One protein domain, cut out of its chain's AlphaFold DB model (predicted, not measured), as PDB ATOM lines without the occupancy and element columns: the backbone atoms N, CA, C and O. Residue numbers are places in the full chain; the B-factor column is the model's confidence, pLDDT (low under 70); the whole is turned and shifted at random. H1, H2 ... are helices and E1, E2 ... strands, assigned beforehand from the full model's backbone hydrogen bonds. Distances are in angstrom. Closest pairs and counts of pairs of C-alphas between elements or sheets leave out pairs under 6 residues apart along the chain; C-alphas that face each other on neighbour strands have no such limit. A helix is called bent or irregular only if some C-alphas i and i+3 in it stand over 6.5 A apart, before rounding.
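Overview. This is residues 5 to 102 of the 110 residues of an uncharacterized protein of Pasteurella multocida (UniProt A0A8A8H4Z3). A small sheet of two strands, E2 and E3, lies in the middle, with a helical hairpin of H2 and H3 to one side of it, where H2 packs on the sheet, and a second two-stranded sheet, the hairpin of E4 and E5, to the other. The short helix H1 packs on E2, and the short strand E1 lies beside the start of E2 and near the start of H2. The printed part has 98 residues, with three named helices and five named strands in the order E1, E2, H1, H2, H3, E3, E4, E5; both sheets are antiparallel, and the class is mixed, helices and strands. The whole is compact, with a radius of gyration of the C-alphas of 12.6 A and spans of 32 by 27 by 21 A.

Along the chain. E1 is residues 9 to 11, 6.6 A long, beginning at C-alpha 9 at (-8.411, -9.342, 45.171). E2 is residues 17 to 21, 13.0 A. H1 is residues 35 to 39, 8.7 A; it is neither bent nor irregular, but only just: C-alphas 36 and 39 are 6.5 A apart. H2 is residues 41 to 48, 10.4 A, and H3 is residues 53 to 64, 16.1 A, beginning at C-alpha 53 at (8.413, -17.973, 54.670). E3 is residues 78 to 82, 13.0 A, E4 residues 88 to 93, 15.9 A, and E5 residues 96 to 101, 16.0 A, ending at C-alpha 101 at (-2.985, -18.039, 29.724).

Arrangement. E2 and E3 are antiparallel at 142 degrees, with N 19 and O 80 within hydrogen-bond range at 2.9 A. The closest C-alphas of E2 and H2 are those of Leu 20 and Val 44, 6.9 A apart. H2 and H3, a helical hairpin, touch at a shallow tilt of 12 degrees, opposite ways, with residues 55 to 60 of H3 alone; Ile 43 and Ile 56 have the closest C-alphas, 6.4 A. The closest C-alphas of E2 and H1 are those of Leu 20 and Leu 38, 4.8 A apart. E4 and E5, a hairpin, are antiparallel at 153 degrees, with N 98 and O 91 at 2.8 A. The closest C-alphas of E2 and E5 are those of Tyr 21 and Glu 97, 6.4 A apart. E1 pairs with no named strand, but its residues 9 to 10 pair antiparallel with residues 5 to 6. Every O i to N i+4 pair is within range in H2 and H3; in H1 it is 0 of 1, with 1 of 2 O i to N i+3 pairs.

Size, cuts and confidence. The C-alphas farthest apart, those of Gln 14 and Asp 66, are 35.3 A apart. The printed part has no cut. The links E2 to H1 and H3 to E3 are long, with 13 residues each. The mean pLDDT of the printed part is 93.2, and no printed residue is under 70.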
ATOM      1  N   THR A   5      -6.983  -3.151  47.251       97.56
ATOM      2  CA  THR A   5      -7.795  -4.362  47.424       97.56
ATOM      3  C   THR A   5      -9.251  -4.059  47.094       97.56
ATOM      4  O   THR A   5      -9.847  -3.144  47.662       97.56
ATOM      5  N   LYS A   6      -9.845  -4.837  46.184       96.12
ATOM      6  CA  LYS A   6     -11.263  -4.743  45.807       96.12
ATOM      7  C   LYS A   6     -11.844  -6.141  45.626       96.12
ATOM      8  O   LYS A   6     -11.271  -6.958  44.914       96.12
ATOM      9  N   ASN A   7     -13.006  -6.401  46.231       93.81
ATOM     10  CA  ASN A   7     -13.716  -7.686  46.138       93.81
ATOM     11  C   ASN A   7     -12.818  -8.900  46.458       93.81
ATOM     12  O   ASN A   7     -12.834  -9.887  45.727       93.81
ATOM     13  N   GLY A   8     -11.988  -8.794  47.502       94.12
ATOM     14  CA  GLY A   8     -11.090  -9.876  47.921       94.12
ATOM     15  C   GLY A   8      -9.916 -10.147  46.977       94.12
ATOM     16  O   GLY A   8      -9.333 -11.217  47.060       94.12
ATOM     17  N   LYS A   9      -9.569  -9.218  46.073       97.25
ATOM     18  CA  LYS A   9      -8.411  -9.342  45.171       97.25
ATOM     19  C   LYS A   9      -7.551  -8.085  45.195       97.25
ATOM     20  O   LYS A   9      -8.077  -6.982  45.364       97.25
ATOM     21  N   VAL A  10      -6.247  -8.256  44.995       98.25
ATOM     22  CA  VAL A  10      -5.267  -7.163  44.942       98.25
ATOM     23  C   VAL A  10      -5.046  -6.726  43.499       98.25
ATOM     24  O   VAL A  10      -4.889  -7.567  42.616       98.25
ATOM     25  N   TYR A  11      -5.012  -5.413  43.281       98.44
ATOM     26  CA  TYR A  11      -4.778  -4.783  41.989       98.44
ATOM     27  C   TYR A  11      -3.554  -3.873  42.037       98.44
ATOM     28  O   TYR A  11      -3.370  -3.136  43.013       98.44
ATOM     29  N   ASN A  12      -2.742  -3.901  40.981       97.94
ATOM     30  CA  ASN A  12      -1.641  -2.959  40.792       97.94
ATOM     31  C   ASN A  12      -2.119  -1.617  40.196       97.94
ATOM     32  O   ASN A  12      -3.299  -1.426  39.896       97.94
ATOM     33  N   GLU A  13      -1.197  -0.667  40.016       97.19
ATOM     34  CA  GLU A  13      -1.488   0.665  39.456       97.19
ATOM     35  C   GLU A  13      -1.966   0.618  37.992       97.19
ATOM     36  O   GLU A  13      -2.602   1.560  37.521       97.19
ATOM     37  N   GLN A  14      -1.704  -0.482  37.281       97.25
ATOM     38  CA  GLN A  14      -2.167  -0.744  35.917       97.25
ATOM     39  C   GLN A  14      -3.573  -1.373  35.878       97.25
ATOM     40  O   GLN A  14      -4.129  -1.573  34.797       97.25
ATOM     41  N   GLY A  15      -4.171  -1.664  37.037       97.12
ATOM     42  CA  GLY A  15      -5.478  -2.312  37.146       97.12
ATOM     43  C   GLY A  15      -5.448  -3.821  36.885       97.12
ATOM     44  O   GLY A  15      -6.501  -4.420  36.666       97.12
ATOM     45  N   GLU A  16      -4.270  -4.441  36.902       98.12
ATOM     46  CA  GLU A  16      -4.091  -5.887  36.784       98.12
ATOM     47  C   GLU A  16      -4.269  -6.548  38.150       98.12
ATOM     48  O   GLU A  16      -3.916  -5.971  39.176       98.12
ATOM     49  N   VAL A  17      -4.829  -7.755  38.161       98.19
ATOM     50  CA  VAL A  17      -5.096  -8.546  39.358       98.19
ATOM     51  C   VAL A  17      -3.923  -9.473  39.669       98.19
ATOM     52  O   VAL A  17      -3.390 -10.122  38.769       98.19
ATOM     53  N   ALA A  18      -3.537  -9.535  40.940       98.25
ATOM     54  CA  ALA A  18      -2.531 -10.466  41.437       98.25
ATOM     55  C   ALA A  18      -3.063 -11.907  41.456       98.25
ATOM     56  O   ALA A  18      -4.165 -12.148  41.957       98.25
ATOM     57  N   VAL A  19      -2.258 -12.851  40.969       97.94
ATOM     58  CA  VAL A  19      -2.478 -14.297  41.081       97.94
ATOM     59  C   VAL A  19      -1.251 -14.938  41.714       97.94
ATOM     60  O   VAL A  19      -0.147 -14.796  41.191       97.94
ATOM     61  N   LEU A  20      -1.442 -15.634  42.831       97.12
ATOM     62  CA  LEU A  20      -0.390 -16.394  43.503       97.12
ATOM     63  C   LEU A  20      -0.118 -17.708  42.770       97.12
ATOM     64  O   LEU A  20      -1.054 -18.432  42.435       97.12
ATOM     65  N   TYR A  21       1.157 -18.026  42.561       96.06
ATOM     66  CA  TYR A  21       1.608 -19.328  42.061       96.06
ATOM     67  C   TYR A  21       3.053 -19.610  42.485       96.06
ATOM     68  O   TYR A  21       3.787 -18.688  42.856       96.06
ATOM     69  N   SER A  22       3.461 -20.879  42.429       94.56
ATOM     70  CA  SER A  22       4.780 -21.334  42.878       94.56
ATOM     71  C   SER A  22       5.634 -21.932  41.737       94.56
ATOM     72  O   SER A  22       5.657 -23.152  41.578       94.56
ATOM     73  N   PRO A  23       6.380 -21.118  40.956       90.69
ATOM     74  CA  PRO A  23       7.230 -21.544  39.826       90.69
ATOM     75  C   PRO A  23       8.514 -22.304  40.205       90.69
ATOM     76  O   PRO A  23       9.556 -22.149  39.564       90.69
ATOM     77  N   GLY A  24       8.485 -23.113  41.256       87.19
ATOM     78  CA  GLY A  24       9.602 -23.935  41.707       87.19
ATOM     79  C   GLY A  24       9.159 -25.368  41.936       87.19
ATOM     80  O   GLY A  24       7.989 -25.608  42.200       87.19
ATOM     81  N   TYR A  25      10.106 -26.304  41.862       86.50
ATOM     82  CA  TYR A  25       9.839 -27.716  42.126       86.50
ATOM     83  C   TYR A  25       9.444 -27.943  43.589       86.50
ATOM     84  O   TYR A  25      10.188 -27.600  44.512       86.50
ATOM     85  N   GLY A  26       8.295 -28.574  43.800       88.62
ATOM     86  CA  GLY A  26       7.796 -28.962  45.109       88.62
ATOM     87  C   GLY A  26       6.280 -29.086  45.125       88.62
ATOM     88  O   GLY A  26       5.642 -29.231  44.091       88.62
ATOM     89  N   ALA A  27       5.690 -29.040  46.315       87.50
ATOM     90  CA  ALA A  27       4.236 -28.965  46.406       87.50
ATOM     91  C   ALA A  27       3.748 -27.580  45.967       87.50
ATOM     92  O   ALA A  27       4.240 -26.565  46.470       87.50
ATOM     93  N   GLY A  28       2.786 -27.568  45.046       90.31
ATOM     94  CA  GLY A  28       2.224 -26.345  44.490       90.31
ATOM     95  C   GLY A  28       1.360 -25.574  45.485       90.31
ATOM     96  O   GLY A  28       0.790 -26.138  46.419       90.31
ATOM     97  N   TRP A  29       1.238 -24.264  45.277       94.06
ATOM     98  CA  TRP A  29       0.445 -23.391  46.133       94.06
ATOM     99  C   TRP A  29      -1.050 -23.665  46.008       94.06
ATOM    100  O   TRP A  29      -1.740 -23.770  47.015       94.06
ATOM    101  N   SER A  30      -1.558 -23.773  44.782       93.50
ATOM    102  CA  SER A  30      -3.000 -23.884  44.513       93.50
ATOM    103  C   SER A  30      -3.404 -25.234  43.941       93.50
ATOM    104  O   SER A  30      -4.572 -25.597  43.993       93.50
ATOM    105  N   THR A  31      -2.450 -25.989  43.407       92.38
ATOM    106  CA  THR A  31      -2.683 -27.337  42.875       92.38
ATOM    107  C   THR A  31      -2.771 -28.398  43.969       92.38
ATOM    108  O   THR A  31      -3.391 -29.438  43.766       92.38
ATOM    109  N   TRP A  32      -2.231 -28.110  45.157       91.88
ATOM    110  CA  TRP A  32      -2.297 -28.980  46.339       91.88
ATOM    111  C   TRP A  32      -3.244 -28.447  47.426       91.88
ATOM    112  O   TRP A  32      -3.385 -29.062  48.480       91.88
ATOM    113  N   ASN A  33      -3.908 -27.314  47.180       91.81
ATOM    114  CA  ASN A  33      -4.782 -26.624  48.130       91.81
ATOM    115  C   ASN A  33      -6.074 -26.143  47.441       91.81
ATOM    116  O   ASN A  33      -6.214 -26.265  46.226       91.81
ATOM    117  N   PRO A  34      -7.052 -25.578  48.173       86.50
ATOM    118  CA  PRO A  34      -8.233 -24.988  47.550       86.50
ATOM    119  C   PRO A  34      -7.888 -23.821  46.613       86.50
ATOM    120  O   PRO A  34      -7.134 -22.927  46.985       86.50
ATOM    121  N   HIS A  35      -8.530 -23.762  45.442       84.81
ATOM    122  CA  HIS A  35      -8.297 -22.717  44.432       84.81
ATOM    123  C   HIS A  35      -8.508 -21.273  44.922       84.81
ATOM    124  O   HIS A  35      -7.957 -20.340  44.337       84.81
ATOM    125  N   ASP A  36      -9.282 -21.058  45.986       86.31
ATOM    126  CA  ASP A  36      -9.535 -19.717  46.521       86.31
ATOM    127  C   ASP A  36      -8.261 -19.047  47.077       86.31
ATOM    128  O   ASP A  36      -8.203 -17.817  47.165       86.31
ATOM    129  N   CYS A  37      -7.201 -19.820  47.365       92.81
ATOM    130  CA  CYS A  37      -5.911 -19.301  47.831       92.81
ATOM    131  C   CYS A  37      -5.134 -18.491  46.774       92.81
ATOM    132  O   CYS A  37      -4.154 -17.824  47.106       92.81
ATOM    133  N   LEU A  38      -5.561 -18.523  45.504       95.75
ATOM    134  CA  LEU A  38      -4.919 -17.814  44.387       95.75
ATOM    135  C   LEU A  38      -4.944 -16.292  44.534       95.75
ATOM    136  O   LEU A  38      -4.078 -15.602  43.998       95.75
ATOM    137  N   PHE A  39      -5.965 -15.756  45.203       96.69
ATOM    138  CA  PHE A  39      -6.247 -14.318  45.216       96.69
ATOM    139  C   PHE A  39      -6.131 -13.677  46.597       96.69
ATOM    140  O   PHE A  39      -6.447 -12.497  46.738       96.69
ATOM    141  N   THR A  40      -5.703 -14.438  47.604       96.44
ATOM    142  CA  THR A  40      -5.746 -14.053  49.018       96.44
ATOM    143  C   THR A  40      -4.942 -12.782  49.281       96.44
ATOM    144  O   THR A  40      -3.708 -12.827  49.250       96.44
ATOM    145  N   PRO A  41      -5.607 -11.638  49.542       97.44
ATOM    146  CA  PRO A  41      -4.935 -10.347  49.575       97.44
ATOM    147  C   PRO A  41      -3.808 -10.262  50.596       97.44
ATOM    148  O   PRO A  41      -2.758  -9.702  50.301       97.44
ATOM    149  N   GLU A  42      -4.006 -10.838  51.773       97.31
ATOM    150  CA  GLU A  42      -3.053 -10.855  52.873       97.31
ATOM    151  C   GLU A  42      -1.765 -11.573  52.471       97.31
ATOM    152  O   GLU A  42      -0.675 -11.056  52.710       97.31
ATOM    153  N   ILE A  43      -1.882 -12.724  51.802       97.06
ATOM    154  CA  ILE A  43      -0.726 -13.478  51.308       97.06
ATOM    155  C   ILE A  43      -0.052 -12.735  50.154       97.06
ATOM    156  O   ILE A  43       1.171 -12.618  50.147       97.06
ATOM    157  N   VAL A  44      -0.827 -12.158  49.229       98.00
ATOM    158  CA  VAL A  44      -0.279 -11.326  48.147       98.00
ATOM    159  C   VAL A  44       0.569 -10.187  48.712       98.00
ATOM    160  O   VAL A  44       1.684  -9.981  48.239       98.00
ATOM    161  N   GLN A  45       0.092  -9.463  49.729       97.81
ATOM    162  CA  GLN A  45       0.879  -8.376  50.324       97.81
ATOM    163  C   GLN A  45       2.176  -8.896  50.947       97.81
ATOM    164  O   GLN A  45       3.230  -8.317  50.703       97.81
ATOM    165  N   LEU A  46       2.130 -10.011  51.682       97.19
ATOM    166  CA  LEU A  46       3.331 -10.606  52.273       97.19
ATOM    167  C   LEU A  46       4.364 -11.001  51.209       97.19
ATOM    168  O   LEU A  46       5.546 -10.704  51.375       97.19
ATOM    169  N   VAL A  47       3.927 -11.610  50.106       96.81
ATOM    170  CA  VAL A  47       4.804 -11.964  48.980       96.81
ATOM    171  C   VAL A  47       5.416 -10.710  48.348       96.81
ATOM    172  O   VAL A  47       6.625 -10.654  48.133       96.81
ATOM    173  N   LEU A  48       4.621  -9.660  48.114       96.69
ATOM    174  CA  LEU A  48       5.105  -8.395  47.542       96.69
ATOM    175  C   LEU A  48       6.056  -7.623  48.473       96.69
ATOM    176  O   LEU A  48       6.910  -6.878  47.993       96.69
ATOM    177  N   GLU A  49       5.911  -7.786  49.787       96.31
ATOM    178  CA  GLU A  49       6.803  -7.227  50.809       96.31
ATOM    179  C   GLU A  49       8.113  -8.017  50.957       96.31
ATOM    180  O   GLU A  49       9.013  -7.567  51.667       96.31
ATOM    181  N   GLY A  50       8.236  -9.183  50.314       95.50
ATOM    182  CA  GLY A  50       9.359 -10.096  50.529       95.50
ATOM    183  C   GLY A  50       9.378 -10.654  51.953       95.50
ATOM    184  O   GLY A  50      10.445 -10.825  52.544       95.50
ATOM    185  N   ALA A  51       8.197 -10.872  52.541       95.94
ATOM    186  CA  ALA A  51       8.076 -11.433  53.874       95.94
ATOM    187  C   ALA A  51       8.724 -12.827  53.945       95.94
ATOM    188  O   ALA A  51       8.649 -13.601  52.990       95.94
ATOM    189  N   PRO A  52       9.326 -13.180  55.092       94.12
ATOM    190  CA  PRO A  52       9.932 -14.490  55.264       94.12
ATOM    191  C   PRO A  52       8.869 -15.597  55.256       94.12
ATOM    192  O   PRO A  52       7.712 -15.379  55.647       94.12
ATOM    193  N   ARG A  53       9.283 -16.803  54.851       91.62
ATOM    194  CA  ARG A  53       8.413 -17.973  54.670       91.62
ATOM    195  C   ARG A  53       7.572 -18.305  55.902       91.62
ATOM    196  O   ARG A  53       6.423 -18.716  55.769       91.62
ATOM    197  N   GLU A  54       8.099 -18.084  57.102       93.62
ATOM    198  CA  GLU A  54       7.426 -18.369  58.369       93.62
ATOM    199  C   GLU A  54       6.212 -17.458  58.556       93.62
ATOM    200  O   GLU A  54       5.160 -17.905  59.006       93.62
ATOM    201  N   LYS A  55       6.327 -16.184  58.156       95.75
ATOM    202  CA  LYS A  55       5.226 -15.215  58.242       95.75
ATOM    203  C   LYS A  55       4.126 -15.544  57.233       95.75
ATOM    204  O   LYS A  55       2.950 -15.400  57.557       95.75
ATOM    205  N   ILE A  56       4.505 -15.992  56.033       95.44
ATOM    206  CA  ILE A  56       3.555 -16.437  55.006       95.44
ATOM    207  C   ILE A  56       2.839 -17.711  55.464       95.44
ATOM    208  O   ILE A  56       1.613 -17.763  55.413       95.44
ATOM    209  N   THR A  57       3.589 -18.687  55.983       93.69
ATOM    210  CA  THR A  57       3.057 -19.964  56.487       93.69
ATOM    211  C   THR A  57       2.055 -19.727  57.612       93.69
ATOM    212  O   THR A  57       0.905 -20.135  57.499       93.69
ATOM    213  N   ALA A  58       2.443 -18.970  58.644       94.44
ATOM    214  CA  ALA A  58       1.566 -18.680  59.775       94.44
ATOM    215  C   ALA A  58       0.281 -17.954  59.348       94.44
ATOM    216  O   ALA A  58      -0.798 -18.228  59.869       94.44
ATOM    217  N   LYS A  59       0.373 -17.033  58.376       95.88
ATOM    218  CA  LYS A  59      -0.811 -16.346  57.848       95.88
ATOM    219  C   LYS A  59      -1.705 -17.289  57.039       95.88
ATOM    220  O   LYS A  59      -2.922 -17.166  57.118       95.88
ATOM    221  N   ALA A  60      -1.137 -18.208  56.268       93.81
ATOM    222  CA  ALA A  60      -1.911 -19.181  55.506       93.81
ATOM    223  C   ALA A  60      -2.620 -20.187  56.428       93.81
ATOM    224  O   ALA A  60      -3.812 -20.423  56.255       93.81
ATOM    225  N   GLU A  61      -1.938 -20.696  57.454       93.00
ATOM    226  CA  GLU A  61      -2.533 -21.557  58.489       93.00
ATOM    227  C   GLU A  61      -3.680 -20.847  59.226       93.00
ATOM    228  O   GLU A  61      -4.743 -21.428  59.425       93.00
ATOM    229  N   GLU A  62      -3.523 -19.561  59.563       94.81
ATOM    230  CA  GLU A  62      -4.591 -18.753  60.171       94.81
ATOM    231  C   GLU A  62      -5.830 -18.631  59.266       94.81
ATOM    232  O   GLU A  62      -6.960 -18.652  59.756       94.81
ATOM    233  N   LEU A  63      -5.631 -18.485  57.952       93.31
ATOM    234  CA  LEU A  63      -6.711 -18.237  56.992       93.31
ATOM    235  C   LEU A  63      -7.414 -19.514  56.524       93.31
ATOM    236  O   LEU A  63      -8.620 -19.494  56.278       93.31
ATOM    237  N   PHE A  64      -6.669 -20.607  56.372       92.56
ATOM    238  CA  PHE A  64      -7.145 -21.834  55.731       92.56
ATOM    239  C   PHE A  64      -7.175 -23.049  56.668       92.56
ATOM    240  O   PHE A  64      -7.769 -24.071  56.322       92.56
ATOM    241  N   GLY A  65      -6.585 -22.933  57.858       91.06
ATOM    242  CA  GLY A  65      -6.464 -24.002  58.844       91.06
ATOM    243  C   GLY A  65      -5.332 -24.989  58.551       91.06
ATOM    244  O   GLY A  65      -4.700 -24.965  57.497       91.06
ATOM    245  N   ASP A  66      -5.126 -25.911  59.491       82.38
ATOM    246  CA  ASP A  66      -3.997 -26.858  59.526       82.38
ATOM    247  C   ASP A  66      -3.921 -27.821  58.327       82.38
ATOM    248  O   ASP A  66      -2.897 -28.461  58.096       82.38
ATOM    249  N   ALA A  67      -5.012 -27.963  57.568       84.06
ATOM    250  CA  ALA A  67      -5.044 -28.789  56.362       84.06
ATOM    251  C   ALA A  67      -4.395 -28.100  55.148       84.06
ATOM    252  O   ALA A  67      -4.142 -28.766  54.145       84.06
ATOM    253  N   PHE A  68      -4.151 -26.788  55.219       88.81
ATOM    254  CA  PHE A  68      -3.512 -26.043  54.145       88.81
ATOM    255  C   PHE A  68      -2.013 -26.314  54.116       88.81
ATOM    256  O   PHE A  68      -1.279 -26.049  55.069       88.81
ATOM    257  N   TYR A  69      -1.539 -26.818  52.985       87.25
ATOM    258  CA  TYR A  69      -0.152 -27.191  52.808       87.25
ATOM    259  C   TYR A  69       0.623 -26.062  52.131       87.25
ATOM    260  O   TYR A  69       0.582 -25.909  50.913       87.25
ATOM    261  N   CYS A  70       1.380 -25.285  52.908       81.50
ATOM    262  CA  CYS A  70       2.173 -24.168  52.373       81.50
ATOM    263  C   CYS A  70       3.329 -24.604  51.451       81.50
ATOM    264  O   CYS A  70       3.923 -23.768  50.777       81.50
ATOM    265  N   GLY A  71       3.632 -25.905  51.404       70.75
ATOM    266  CA  GLY A  71       4.526 -26.497  50.418       70.75
ATOM    267  C   GLY A  71       6.021 -26.315  50.683       70.75
ATOM    268  O   GLY A  71       6.476 -25.445  51.430       70.75
ATOM    269  N   SER A  72       6.813 -27.170  50.035       75.81
ATOM    270  CA  SER A  72       8.276 -27.053  49.988       75.81
ATOM    271  C   SER A  72       8.746 -25.954  49.033       75.81
ATOM    272  O   SER A  72       9.847 -25.443  49.203       75.81
ATOM    273  N   ALA A  73       7.915 -25.567  48.060       81.75
ATOM    274  CA  ALA A  73       8.237 -24.560  47.051       81.75
ATOM    275  C   ALA A  73       7.870 -23.124  47.475       81.75
ATOM    276  O   ALA A  73       7.988 -22.200  46.674       81.75
ATOM    277  N   LEU A  74       7.485 -22.906  48.741       87.25
ATOM    278  CA  LEU A  74       7.072 -21.596  49.262       87.25
ATOM    279  C   LEU A  74       8.102 -20.481  49.024       87.25
ATOM    280  O   LEU A  74       7.725 -19.332  48.823       87.25
ATOM    281  N   ASP A  75       9.391 -20.819  48.996       87.69
ATOM    282  CA  ASP A  75      10.473 -19.860  48.739       87.69
ATOM    283  C   ASP A  75      10.439 -19.307  47.297       87.69
ATOM    284  O   ASP A  75      11.074 -18.298  46.997       87.69
ATOM    285  N   THR A  76       9.686 -19.960  46.406       92.31
ATOM    286  CA  THR A  76       9.436 -19.524  45.026       92.31
ATOM    287  C   THR A  76       8.057 -18.900  44.825       92.31
ATOM    288  O   THR A  76       7.793 -18.405  43.731       92.31
ATOM    289  N   LEU A  77       7.198 -18.878  45.854       95.31
ATOM    290  CA  LEU A  77       5.859 -18.295  45.775       95.31
ATOM    291  C   LEU A  77       5.943 -16.837  45.316       95.31
ATOM    292  O   LEU A  77       6.620 -16.007  45.923       95.31
ATOM    293  N   THR A  78       5.230 -16.524  44.240       96.62
ATOM    294  CA  THR A  78       5.276 -15.205  43.612       96.62
ATOM    295  C   THR A  78       3.914 -14.811  43.045       96.62
ATOM    296  O   THR A  78       2.933 -15.551  43.143       96.62
ATOM    297  N   VAL A  79       3.842 -13.604  42.485       97.56
ATOM    298  CA  VAL A  79       2.634 -13.023  41.897       97.56
ATOM    299  C   VAL A  79       2.808 -12.873  40.389       97.56
ATOM    300  O   VAL A  79       3.717 -12.177  39.938       97.56
ATOM    301  N   GLU A  80       1.888 -13.446  39.617       97.56
ATOM    302  CA  GLU A  80       1.665 -13.066  38.218       97.56
ATOM    303  C   GLU A  80       0.559 -12.000  38.160       97.56
ATOM    304  O   GLU A  80      -0.508 -12.152  38.763       97.56
ATOM    305  N   TRP A  81       0.800 -10.909  37.431       97.88
ATOM    306  CA  TRP A  81      -0.183  -9.839  37.234       97.88
ATOM    307  C   TRP A  81      -0.979 -10.072  35.948       97.88
ATOM    308  O   TRP A  81      -0.420 -10.083  34.853       97.88
ATOM    309  N   LEU A  82      -2.299 -10.235  36.066       97.62
ATOM    310  CA  LEU A  82      -3.182 -10.518  34.930       97.62
ATOM    311  C   LEU A  82      -4.210  -9.411  34.708       97.62
ATOM    312  O   LEU A  82      -4.766  -8.848  35.646       97.62
ATOM    313  N   LYS A  83      -4.572  -9.135  33.452       97.75
ATOM    314  CA  LYS A  83      -5.696  -8.227  33.173       97.75
ATOM    315  C   LYS A  83      -7.012  -8.854  33.662       97.75
ATOM    316  O   LYS A  83      -7.215 -10.053  33.441       97.75
ATOM    317  N   PRO A  84      -7.943  -8.092  34.259       97.06
ATOM    318  CA  PRO A  84      -9.258  -8.617  34.620       97.06
ATOM    319  C   PRO A  84      -9.968  -9.259  33.419       97.06
ATOM    320  O   PRO A  84      -9.942  -8.722  32.315       97.06
ATOM    321  N   GLY A  85     -10.593 -10.421  33.630       95.25
ATOM    322  CA  GLY A  85     -11.239 -11.201  32.564       95.25
ATOM    323  C   GLY A  85     -10.288 -12.079  31.736       95.25
ATOM    324  O   GLY A  85     -10.754 -12.796  30.852       95.25
ATOM    325  N   THR A  86      -8.982 -12.067  32.023       96.44
ATOM    326  CA  THR A  86      -8.035 -13.023  31.430       96.44
ATOM    327  C   THR A  86      -8.411 -14.440  31.852       96.44
ATOM    328  O   THR A  86      -8.537 -14.724  33.041       96.44
ATOM    329  N   LEU A  87      -8.579 -15.331  30.874       96.00
ATOM    330  CA  LEU A  87      -8.762 -16.756  31.124       96.00
ATOM    331  C   LEU A  87      -7.394 -17.411  31.278       96.00
ATOM    332  O   LEU A  87      -6.582 -17.383  30.349       96.00
ATOM    333  N   PHE A  88      -7.168 -17.983  32.452       96.00
ATOM    334  CA  PHE A  88      -5.934 -18.657  32.817       96.00
ATOM    335  C   PHE A  88      -6.242 -19.939  33.595       96.00
ATOM    336  O   PHE A  88      -7.340 -20.086  34.140       96.00
ATOM    337  N   ARG A  89      -5.266 -20.841  33.654       94.75
ATOM    338  CA  ARG A  89      -5.231 -21.979  34.576       94.75
ATOM    339  C   ARG A  89      -3.871 -22.016  35.268       94.75
ATOM    340  O   ARG A  89      -2.894 -21.520  34.711       94.75
ATOM    341  N   ILE A  90      -3.824 -22.587  36.467       95.25
ATOM    342  CA  ILE A  90      -2.558 -23.066  37.018       95.25
ATOM    343  C   ILE A  90      -2.378 -24.486  36.505       95.25
ATOM    344  O   ILE A  90      -3.278 -25.310  36.675       95.25
ATOM    345  N   ASP A  91      -1.264 -24.731  35.830       93.62
ATOM    346  CA  ASP A  91      -0.828 -26.076  35.474       93.62
ATOM    347  C   ASP A  91       0.312 -26.487  36.402       93.62
ATOM    348  O   ASP A  91       1.108 -25.640  36.807       93.62
ATOM    349  N   GLU A  92       0.384 -27.767  36.749       92.12
ATOM    350  CA  GLU A  92       1.490 -28.327  37.525       92.12
ATOM    351  C   GLU A  92       2.029 -29.553  36.804       92.12
ATOM    352  O   GLU A  92       1.281 -30.466  36.450       92.12
ATOM    353  N   TYR A  93       3.340 -29.551  36.575       91.44
ATOM    354  CA  TYR A  93       4.049 -30.668  35.975       91.44
ATOM    355  C   TYR A  93       5.285 -30.990  36.809       91.44
ATOM    356  O   TYR A  93       6.205 -30.178  36.893       91.44
ATOM    357  N   ASP A  94       5.294 -32.174  37.426       88.06
ATOM    358  CA  ASP A  94       6.384 -32.662  38.286       88.06
ATOM    359  C   ASP A  94       6.709 -31.702  39.447       88.06
ATOM    360  O   ASP A  94       7.865 -31.424  39.761       88.06
ATOM    361  N   GLY A  95       5.670 -31.137  40.071       87.06
ATOM    362  CA  GLY A  95       5.811 -30.181  41.164       87.06
ATOM    363  C   GLY A  95       6.195 -28.764  40.737       87.06
ATOM    364  O   GLY A  95       6.551 -27.967  41.596       87.06
ATOM    365  N   TYR A  96       6.157 -28.429  39.447       90.19
ATOM    366  CA  TYR A  96       6.429 -27.081  38.943       90.19
ATOM    367  C   TYR A  96       5.124 -26.387  38.528       90.19
ATOM    368  O   TYR A  96       4.551 -26.734  37.491       90.19
ATOM    369  N   GLU A  97       4.639 -25.407  39.305       94.31
ATOM    370  CA  GLU A  97       3.430 -24.655  38.936       94.31
ATOM    371  C   GLU A  97       3.726 -23.564  37.903       94.31
ATOM    372  O   GLU A  97       4.673 -22.788  38.022       94.31
ATOM    373  N   THR A  98       2.847 -23.435  36.912       93.94
ATOM    374  CA  THR A  98       2.905 -22.391  35.885       93.94
ATOM    375  C   THR A  98       1.542 -21.734  35.709       93.94
ATOM    376  O   THR A  98       0.508 -22.400  35.734       93.94
ATOM    377  N   VAL A  99       1.531 -20.417  35.486       95.75
ATOM    378  CA  VAL A  99       0.326 -19.706  35.034       95.75
ATOM    379  C   VAL A  99       0.221 -19.813  33.518       95.75
ATOM    380  O   VAL A  99       0.947 -19.146  32.779       95.75
ATOM    381  N   GLU A 100      -0.723 -20.612  33.036       94.88
ATOM    382  CA  GLU A 100      -1.021 -20.709  31.614       94.88
ATOM    383  C   GLU A 100      -2.183 -19.802  31.236       94.88
ATOM    384  O   GLU A 100      -3.268 -19.857  31.817       94.88
ATOM    385  N   ILE A 101      -1.971 -18.964  30.225       94.00
ATOM    386  CA  ILE A 101      -2.985 -18.039  29.724       94.00
ATOM    387  C   ILE A 101      -3.455 -18.534  28.369       94.00
ATOM    388  O   ILE A 101      -2.663 -18.619  27.432       94.00
ATOM    389  N   ARG A 102      -4.768 -18.743  28.236       88.75
ATOM    390  CA  ARG A 102      -5.395 -19.348  27.048       88.75
ATOM    391  C   ARG A 102      -4.979 -18.694  25.724       88.75
ATOM    392  O   ARG A 102      -4.930 -19.344  24.693       88.75
TER     393      ARG A 102